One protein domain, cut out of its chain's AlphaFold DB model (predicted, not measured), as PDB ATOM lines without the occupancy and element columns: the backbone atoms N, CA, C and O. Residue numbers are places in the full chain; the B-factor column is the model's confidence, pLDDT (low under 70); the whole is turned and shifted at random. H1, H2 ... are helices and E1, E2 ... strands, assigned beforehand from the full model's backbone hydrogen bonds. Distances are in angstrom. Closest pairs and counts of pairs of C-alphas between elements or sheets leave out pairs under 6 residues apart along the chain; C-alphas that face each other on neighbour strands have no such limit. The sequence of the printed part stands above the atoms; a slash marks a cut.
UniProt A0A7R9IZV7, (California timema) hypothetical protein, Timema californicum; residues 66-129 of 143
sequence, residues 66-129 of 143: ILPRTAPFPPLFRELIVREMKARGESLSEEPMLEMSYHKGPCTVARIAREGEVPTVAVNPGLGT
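Overview. This is residues 66 to 129 of the 143 residues of the protein "(California timema) hypothetical protein" of Timema californicum (UniProt A0A7R9IZV7). This is a loose run of loops with little regular structure, with a short ladder of two strands, E1 and E2, in its middle. Residues 83 to 89, of which 83 to 88 belong to H1, stick out at one end, and residues 103 to 108 at the other. The 64 printed residues, 23 in named elements, are of mixed class, in the order E1, H1, E2, E3; E1 and E2 are antiparallel. The radius of gyration of the C-alphas is 14.8 A, and the spans are 45 by 32 by 20 A.

Arrangement. Residues 66 to 67 pair parallel with residues 111 to 112 of E3, residues 110 to 112, which pairs with no named strand. E1, residues 70 to 72, is the antiparallel neighbour of E2, residues 97 to 99, at 142 degrees; N 98 and O 71 are 2.8 A apart, within hydrogen-bond range. A tight link joins E1 to H1, residues 75 to 88, where every O i to N i+4 pair is within range. E3 is apart from E1, H1 and E2.

Along the chain. E1 begins at C-alpha 70 (36.791, -20.504, 130.800). H1 measures 20.4 A. E3 ends at C-alpha 112 (40.118, -15.882, 138.606).

Size, cuts and confidence. The farthest C-alphas, of Gly 89 and Cys 107, are 46.1 A apart. The printed part has no cut; residues 113 to 129 hold no named element. Residues 91 to 93 have pLDDT under 70.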
ATOM      1  N   ILE A  66      44.903 -19.869 141.390       86.25
ATOM      2  CA  ILE A  66      44.390 -19.233 140.176       86.25
ATOM      3  C   ILE A  66      43.431 -20.205 139.485       86.25
ATOM      4  O   ILE A  66      43.813 -21.313 139.098       86.25
ATOM      5  N   LEU A  67      42.173 -19.794 139.372       88.25
ATOM      6  CA  LEU A  67      41.086 -20.544 138.760       88.25
ATOM      7  C   LEU A  67      40.890 -20.118 137.298       88.25
ATOM      8  O   LEU A  67      41.045 -18.935 136.985       88.25
ATOM      9  N   PRO A  68      40.520 -21.048 136.403       88.62
ATOM     10  CA  PRO A  68      40.315 -20.740 134.995       88.62
ATOM     11  C   PRO A  68      39.087 -19.851 134.790       88.62
ATOM     12  O   PRO A  68      38.066 -20.026 135.457       88.62
ATOM     13  N   ARG A  69      39.180 -18.897 133.856       87.31
ATOM     14  CA  ARG A  69      38.051 -18.042 133.444       87.31
ATOM     15  C   ARG A  69      37.060 -18.803 132.566       87.31
ATOM     16  O   ARG A  69      35.857 -18.597 132.681       87.31
ATOM     17  N   THR A  70      37.575 -19.681 131.714       87.38
ATOM     18  CA  THR A  70      36.791 -20.504 130.800       87.38
ATOM     19  C   THR A  70      37.145 -21.974 130.962       87.38
ATOM     20  O   THR A  70      38.267 -22.323 131.332       87.38
ATOM     21  N   ALA A  71      36.182 -22.846 130.691       88.56
ATOM     22  CA  ALA A  71      36.385 -24.286 130.619       88.56
ATOM     23  C   ALA A  71      35.738 -24.842 129.345       88.56
ATOM     24  O   ALA A  71      34.755 -24.279 128.860       88.56
ATOM     25  N   PRO A  72      36.247 -25.944 128.778       88.94
ATOM     26  CA  PRO A  72      35.577 -26.599 127.664       88.94
ATOM     27  C   PRO A  72      34.226 -27.176 128.114       88.94
ATOM     28  O   PRO A  72      34.058 -27.592 129.262       88.94
ATOM     29  N   PHE A  73      33.253 -27.225 127.204       88.56
ATOM     30  CA  PHE A  73      31.981 -27.888 127.483       88.56
ATOM     31  C   PHE A  73      32.142 -29.415 127.571       88.56
ATOM     32  O   PHE A  73      32.989 -29.988 126.878       88.56
ATOM     33  N   PRO A  74      31.289 -30.103 128.354       88.25
ATOM     34  CA  PRO A  74      31.211 -31.559 128.326       88.25
ATOM     35  C   PRO A  74      30.931 -32.093 126.907       88.25
ATOM     36  O   PRO A  74      30.212 -31.435 126.149       88.25
ATOM     37  N   PRO A  75      31.411 -33.302 126.549       87.38
ATOM     38  CA  PRO A  75      31.414 -33.792 125.164       87.38
ATOM     39  C   PRO A  75      30.049 -33.763 124.461       87.38
ATOM     40  O   PRO A  75      29.938 -33.281 123.338       87.38
ATOM     41  N   LEU A  76      28.997 -34.234 125.136       88.69
ATOM     42  CA  LEU A  76      27.642 -34.254 124.578       88.69
ATOM     43  C   LEU A  76      27.085 -32.841 124.382       88.69
ATOM     44  O   LEU A  76      26.505 -32.533 123.346       88.69
ATOM     45  N   PHE A  77      27.282 -31.973 125.373       89.50
ATOM     46  CA  PHE A  77      26.752 -30.615 125.332       89.50
ATOM     47  C   PHE A  77      27.460 -29.767 124.273       89.50
ATOM     48  O   PHE A  77      26.817 -29.016 123.547       89.50
ATOM     49  N   ARG A  78      28.768 -29.976 124.099       88.88
ATOM     50  CA  ARG A  78      29.542 -29.397 123.001       88.88
ATOM     51  C   ARG A  78      28.940 -29.743 121.634       88.88
ATOM     52  O   ARG A  78      28.760 -28.852 120.811       88.88
ATOM     53  N   GLU A  79      28.638 -31.017 121.382       88.31
ATOM     54  CA  GLU A  79      28.056 -31.457 120.104       88.31
ATOM     55  C   GLU A  79      26.660 -30.868 119.865       88.31
ATOM     56  O   GLU A  79      26.339 -30.497 118.736       88.31
ATOM     57  N   LEU A  80      25.845 -30.735 120.916       89.50
ATOM     58  CA  LEU A  80      24.538 -30.077 120.824       89.50
ATOM     59  C   LEU A  80      24.679 -28.614 120.388       89.50
ATOM     60  O   LEU A  80      24.063 -28.220 119.399       89.50
ATOM     61  N   ILE A  81      25.561 -27.851 121.040       89.50
ATOM     62  CA  ILE A  81      25.819 -26.443 120.698       89.50
ATOM     63  C   ILE A  81      26.294 -26.314 119.244       89.50
ATOM     64  O   ILE A  81      25.784 -25.495 118.484       89.50
ATOM     65  N   VAL A  82      27.238 -27.162 118.824       88.38
ATOM     66  CA  VAL A  82      27.771 -27.159 117.452       88.38
ATOM     67  C   VAL A  82      26.675 -27.445 116.420       88.38
ATOM     68  O   VAL A  82      26.671 -26.842 115.345       88.38
ATOM     69  N   ARG A  83      25.748 -28.364 116.711       88.75
ATOM     70  CA  ARG A  83      24.620 -28.676 115.819       88.75
ATOM     71  C   ARG A  83      23.634 -27.518 115.727       88.75
ATOM     72  O   ARG A  83      23.203 -27.196 114.623       88.75
ATOM     73  N   GLU A  84      23.315 -26.882 116.849       89.81
ATOM     74  CA  GLU A  84      22.416 -25.724 116.885       89.81
ATOM     75  C   GLU A  84      22.998 -24.521 116.131       89.81
ATOM     76  O   GLU A  84      22.296 -23.911 115.324       89.81
ATOM     77  N   MET A  85      24.289 -24.224 116.313       87.12
ATOM     78  CA  MET A  85      24.982 -23.154 115.578       87.12
ATOM     79  C   MET A  85      24.976 -23.404 114.066       87.12
ATOM     80  O   MET A  85      24.662 -22.505 113.285       87.12
ATOM     81  N   LYS A  86      25.230 -24.651 113.643       87.12
ATOM     82  CA  LYS A  86      25.144 -25.046 112.226       87.12
ATOM     83  C   LYS A  86      23.733 -24.901 111.667       87.12
ATOM     84  O   LYS A  86      23.580 -24.423 110.549       87.12
ATOM     85  N   ALA A  87      22.714 -25.291 112.432       89.44
ATOM     86  CA  ALA A  87      21.317 -25.135 112.025       89.44
ATOM     87  C   ALA A  87      20.919 -23.656 111.877       89.44
ATOM     88  O   ALA A  87      20.075 -23.329 111.046       89.44
ATOM     89  N   ARG A  88      21.550 -22.763 112.648       88.06
ATOM     90  CA  ARG A  88      21.361 -21.308 112.576       88.06
ATOM     91  C   ARG A  88      22.173 -20.630 111.460       88.06
ATOM     92  O   ARG A  88      21.914 -19.473 111.151       88.06
ATOM     93  N   GLY A  89      23.117 -21.339 110.836       83.25
ATOM     94  CA  GLY A  89      23.968 -20.809 109.765       83.25
ATOM     95  C   GLY A  89      25.170 -19.989 110.249       83.25
ATOM     96  O   GLY A  89      25.774 -19.276 109.452       83.25
ATOM     97  N   GLU A  90      25.534 -20.080 111.531       79.06
ATOM     98  CA  GLU A  90      26.710 -19.401 112.091       79.06
ATOM     99  C   GLU A  90      27.988 -20.219 111.815       79.06
ATOM    100  O   GLU A  90      28.021 -21.441 111.999       79.06
ATOM    101  N   SER A  91      29.059 -19.563 111.355       67.94
ATOM    102  CA  SER A  91      30.352 -20.211 111.110       67.94
ATOM    103  C   SER A  91      31.130 -20.403 112.418       67.94
ATOM    104  O   SER A  91      31.387 -19.465 113.167       67.94
ATOM    105  N   LEU A  92      31.542 -21.647 112.683       64.44
ATOM    106  CA  LEU A  92      32.377 -22.025 113.829       64.44
ATOM    107  C   LEU A  92      33.817 -21.535 113.622       64.44
ATOM    108  O   LEU A  92      34.669 -22.302 113.175       64.44
ATOM    109  N   SER A  93      34.090 -20.262 113.911       65.31
ATOM    110  CA  SER A  93      35.465 -19.742 113.899       65.31
ATOM    111  C   SER A  93      36.257 -20.178 115.139       65.31
ATOM    112  O   SER A  93      37.471 -20.332 115.062       65.31
ATOM    113  N   GLU A  94      35.583 -20.412 116.270       73.44
ATOM    114  CA  GLU A  94      36.206 -20.764 117.552       73.44
ATOM    115  C   GLU A  94      35.431 -21.891 118.255       73.44
ATOM    116  O   GLU A  94      34.223 -22.056 118.062       73.44
ATOM    117  N   GLU A  95      36.124 -22.709 119.059       77.81
ATOM    118  CA  GLU A  95      35.459 -23.747 119.853       77.81
ATOM    119  C   GLU A  95      34.652 -23.102 120.989       77.81
ATOM    120  O   GLU A  95      35.204 -22.292 121.734       77.81
ATOM    121  N   PRO A  96      33.372 -23.475 121.177       83.12
ATOM    122  CA  PRO A  96      32.564 -22.889 122.234       83.12
ATOM    123  C   PRO A  96      33.154 -23.254 123.602       83.12
ATOM    124  O   PRO A  96      33.403 -24.428 123.896       83.12
ATOM    125  N   MET A  97      33.361 -22.241 124.444       87.44
ATOM    126  CA  MET A  97      33.845 -22.386 125.817       87.44
ATOM    127  C   MET A  97      32.793 -21.912 126.821       87.44
ATOM    128  O   MET A  97      32.010 -21.006 126.547       87.44
ATOM    129  N   LEU A  98      32.788 -22.528 128.000       88.56
ATOM    130  CA  LEU A  98      31.936 -22.169 129.126       88.56
ATOM    131  C   LEU A  98      32.621 -21.101 129.980       88.56
ATOM    132  O   LEU A  98      33.705 -21.341 130.512       88.56
ATOM    133  N   GLU A  99      31.965 -19.960 130.174       89.62
ATOM    134  CA  GLU A  99      32.403 -18.959 131.148       89.62
ATOM    135  C   GLU A  99      32.154 -19.442 132.582       89.62
ATOM    136  O   GLU A  99      31.049 -19.853 132.946       89.62
ATOM    137  N   MET A 100      33.192 -19.397 133.418       87.88
ATOM    138  CA  MET A 100      33.125 -19.869 134.796       87.88
ATOM    139  C   MET A 100      32.850 -18.723 135.772       87.88
ATOM    140  O   MET A 100      33.597 -17.748 135.846       87.88
ATOM    141  N   SER A 101      31.809 -18.886 136.592       87.88
ATOM    142  CA  SER A 101      31.501 -17.994 137.712       87.88
ATOM    143  C   SER A 101      31.749 -18.703 139.040       87.88
ATOM    144  O   SER A 101      31.238 -19.796 139.283       87.88
ATOM    145  N   TYR A 102      32.538 -18.075 139.912       87.50
ATOM    146  CA  TYR A 102      32.921 -18.641 141.203       87.50
ATOM    147  C   TYR A 102      32.317 -17.844 142.350       87.50
ATOM    148  O   TYR A 102      32.415 -16.616 142.400       87.50
ATOM    149  N   HIS A 103      31.764 -18.554 143.332       87.81
ATOM    150  CA  HIS A 103      31.311 -17.929 144.564       87.81
ATOM    151  C   HIS A 103      32.509 -17.477 145.411       87.81
ATOM    152  O   HIS A 103      33.329 -18.290 145.842       87.81
ATOM    153  N   LYS A 104      32.593 -16.171 145.679       83.69
ATOM    154  CA  LYS A 104      33.626 -15.577 146.532       83.69
ATOM    155  C   LYS A 104      33.091 -15.426 147.954       83.69
ATOM    156  O   LYS A 104      32.326 -14.513 148.248       83.69
ATOM    157  N   GLY A 105      33.506 -16.327 148.837       82.62
ATOM    158  CA  GLY A 105      33.283 -16.203 150.277       82.62
ATOM    159  C   GLY A 105      34.314 -15.294 150.974       82.62
ATOM    160  O   GLY A 105      35.362 -15.002 150.391       82.62
ATOM    161  N   PRO A 106      34.085 -14.912 152.246       78.25
ATOM    162  CA  PRO A 106      34.897 -13.920 152.969       78.25
ATOM    163  C   PRO A 106      36.367 -14.295 153.196       78.25
ATOM    164  O   PRO A 106      37.202 -13.416 153.353       78.25
ATOM    165  N   CYS A 107      36.690 -15.591 153.206       76.50
ATOM    166  CA  CYS A 107      38.055 -16.099 153.385       76.50
ATOM    167  C   CYS A 107      38.538 -16.888 152.158       76.50
ATOM    168  O   CYS A 107      39.329 -17.825 152.288       76.50
ATOM    169  N   THR A 108      38.019 -16.569 150.971       80.38
ATOM    170  CA  THR A 108      38.395 -17.274 149.739       80.38
ATOM    171  C   THR A 108      39.807 -16.885 149.327       80.38
ATOM    172  O   THR A 108      40.115 -15.709 149.190       80.38
ATOM    173  N   VAL A 109      40.658 -17.891 149.128       80.44
ATOM    174  CA  VAL A 109      42.075 -17.738 148.734       80.44
ATOM    175  C   VAL A 109      42.267 -17.863 147.219       80.44
ATOM    176  O   VAL A 109      43.382 -17.868 146.719       80.44
ATOM    177  N   ALA A 110      41.178 -18.072 146.486       83.50
ATOM    178  CA  ALA A 110      41.213 -18.316 145.060       83.50
ATOM    179  C   ALA A 110      40.833 -17.053 144.285       83.50
ATOM    180  O   ALA A 110      39.862 -16.375 144.640       83.50
ATOM    181  N   ARG A 111      41.562 -16.782 143.203       84.12
ATOM    182  CA  ARG A 111      41.264 -15.713 142.244       84.12
ATOM    183  C   ARG A 111      41.020 -16.286 140.856       84.12
ATOM    184  O   ARG A 111      41.468 -17.383 140.551       84.12
ATOM    185  N   ILE A 112      40.314 -15.537 140.020       84.69
ATOM    186  CA  ILE A 112      40.118 -15.882 138.606       84.69
ATOM    187  C   ILE A 112      41.339 -15.381 137.825       84.69
ATOM    188  O   ILE A 112      41.827 -14.284 138.110       84.69
ATOM    189  N   ALA A 113      41.825 -16.183 136.878       83.56
ATOM    190  CA  ALA A 113      42.907 -15.816 135.968       83.56
ATOM    191  C   ALA A 113      42.561 -14.554 135.159       83.56
ATOM    192  O   ALA A 113      41.433 -14.406 134.673       83.56
ATOM    193  N   ARG A 114      43.535 -13.651 135.008       81.31
ATOM    194  CA  ARG A 114      43.450 -12.508 134.083       81.31
ATOM    195  C   ARG A 114      43.764 -12.950 132.650       81.31
ATOM    196  O   ARG A 114      44.231 -14.063 132.419       81.31
ATOM    197  N   GLU A 115      43.485 -12.082 131.681       74.56
ATOM    198  CA  GLU A 115      43.757 -12.351 130.264       74.56
ATOM    199  C   GLU A 115      45.256 -12.619 130.053       74.56
ATOM    200  O   GLU A 115      46.091 -11.769 130.349       74.56
ATOM    201  N   GLY A 116      45.590 -13.837 129.610       73.00
ATOM    202  CA  GLY A 116      46.966 -14.301 129.394       73.00
ATOM    203  C   GLY A 116      47.626 -15.050 130.563       73.00
ATOM    204  O   GLY A 116      48.742 -15.538 130.398       73.00
ATOM    205  N   GLU A 117      46.976 -15.191 131.725       76.38
ATOM    206  CA  GLU A 117      47.520 -15.983 132.841       76.38
ATOM    207  C   GLU A 117      47.175 -17.477 132.711       76.38
ATOM    208  O   GLU A 117      46.035 -17.839 132.417       76.38
ATOM    209  N   VAL A 118      48.140 -18.359 133.005       74.81
ATOM    210  CA  VAL A 118      47.909 -19.811 133.062       74.81
ATOM    211  C   VAL A 118      47.269 -20.175 134.411       74.81
ATOM    212  O   VAL A 118      47.877 -19.934 135.458       74.81
ATOM    213  N   PRO A 119      46.057 -20.761 134.431       79.38
ATOM    214  CA  PRO A 119      45.414 -21.187 135.669       79.38
ATOM    215  C   PRO A 119      46.215 -22.287 136.369       79.38
ATOM    216  O   PRO A 119      46.665 -23.241 135.742       79.38
ATOM    217  N   THR A 120      46.327 -22.211 137.696       80.19
ATOM    218  CA  THR A 120      46.961 -23.263 138.511       80.19
ATOM    219  C   THR A 120      46.133 -24.552 138.518       80.19
ATOM    220  O   THR A 120      46.646 -25.629 138.812       80.19
ATOM    221  N   VAL A 121      44.830 -24.448 138.240       77.38
ATOM    222  CA  VAL A 121      43.891 -25.573 138.224       77.38
ATOM    223  C   VAL A 121      43.334 -25.748 136.814       77.38
ATOM    224  O   VAL A 121      42.618 -24.881 136.324       77.38
ATOM    225  N   ALA A 122      43.623 -26.887 136.185       74.75
ATOM    226  CA  ALA A 122      43.002 -27.273 134.924       74.75
ATOM    227  C   ALA A 122      41.621 -27.896 135.184       74.75
ATOM    228  O   ALA A 122      41.487 -28.812 135.998       74.75
ATOM    229  N   VAL A 123      40.593 -27.402 134.490       75.62
ATOM    230  CA  VAL A 123      39.243 -27.978 134.513       75.62
ATOM    231  C   VAL A 123      39.023 -28.692 133.188       75.62
ATOM    232  O   VAL A 123      38.689 -28.068 132.187       75.62
ATOM    233  N   ASN A 124      39.214 -30.010 133.197       78.75
ATOM    234  CA  ASN A 124      38.913 -30.871 132.061       78.75
ATOM    235  C   ASN A 124      37.693 -31.731 132.419       78.75
ATOM    236  O   ASN A 124      37.798 -32.583 133.307       78.75
ATOM    237  N   PRO A 125      36.529 -31.520 131.782       72.25
ATOM    238  CA  PRO A 125      35.367 -32.369 131.976       72.25
ATOM    239  C   PRO A 125      35.630 -33.723 131.309       72.25
ATOM    240  O   PRO A 125      35.378 -33.917 130.122       72.25
ATOM    241  N   GLY A 126      36.173 -34.665 132.080       74.00
ATOM    242  CA  GLY A 126      36.243 -36.068 131.681       74.00
ATOM    243  C   GLY A 126      34.849 -36.700 131.621       74.00
ATOM    244  O   GLY A 126      33.911 -36.228 132.265       74.00
ATOM    245  N   LEU A 127      34.705 -37.789 130.861       78.44
ATOM    246  CA  LEU A 127      33.429 -38.505 130.725       78.44
ATOM    247  C   LEU A 127      33.017 -39.250 132.011       78.44
ATOM    248  O   LEU A 127      31.828 -39.404 132.279       78.44
ATOM    249  N   GLY A 128      33.988 -39.703 132.812       82.81
ATOM    250  CA  GLY A 128      33.728 -40.529 133.993       82.81
ATOM    251  C   GLY A 128      32.936 -41.797 133.647       82.81
ATOM    252  O   GLY A 128      33.163 -42.412 132.606       82.81
ATOM    253  N   THR A 129      31.990 -42.175 134.512       85.62
ATOM    254  CA  THR A 129      31.051 -43.286 134.283       85.62
ATOM    255  C   THR A 129      29.641 -42.729 134.061       85.62
ATOM    256  O   THR A 129      28.952 -42.411 135.033       85.62
TER     257      THR A 129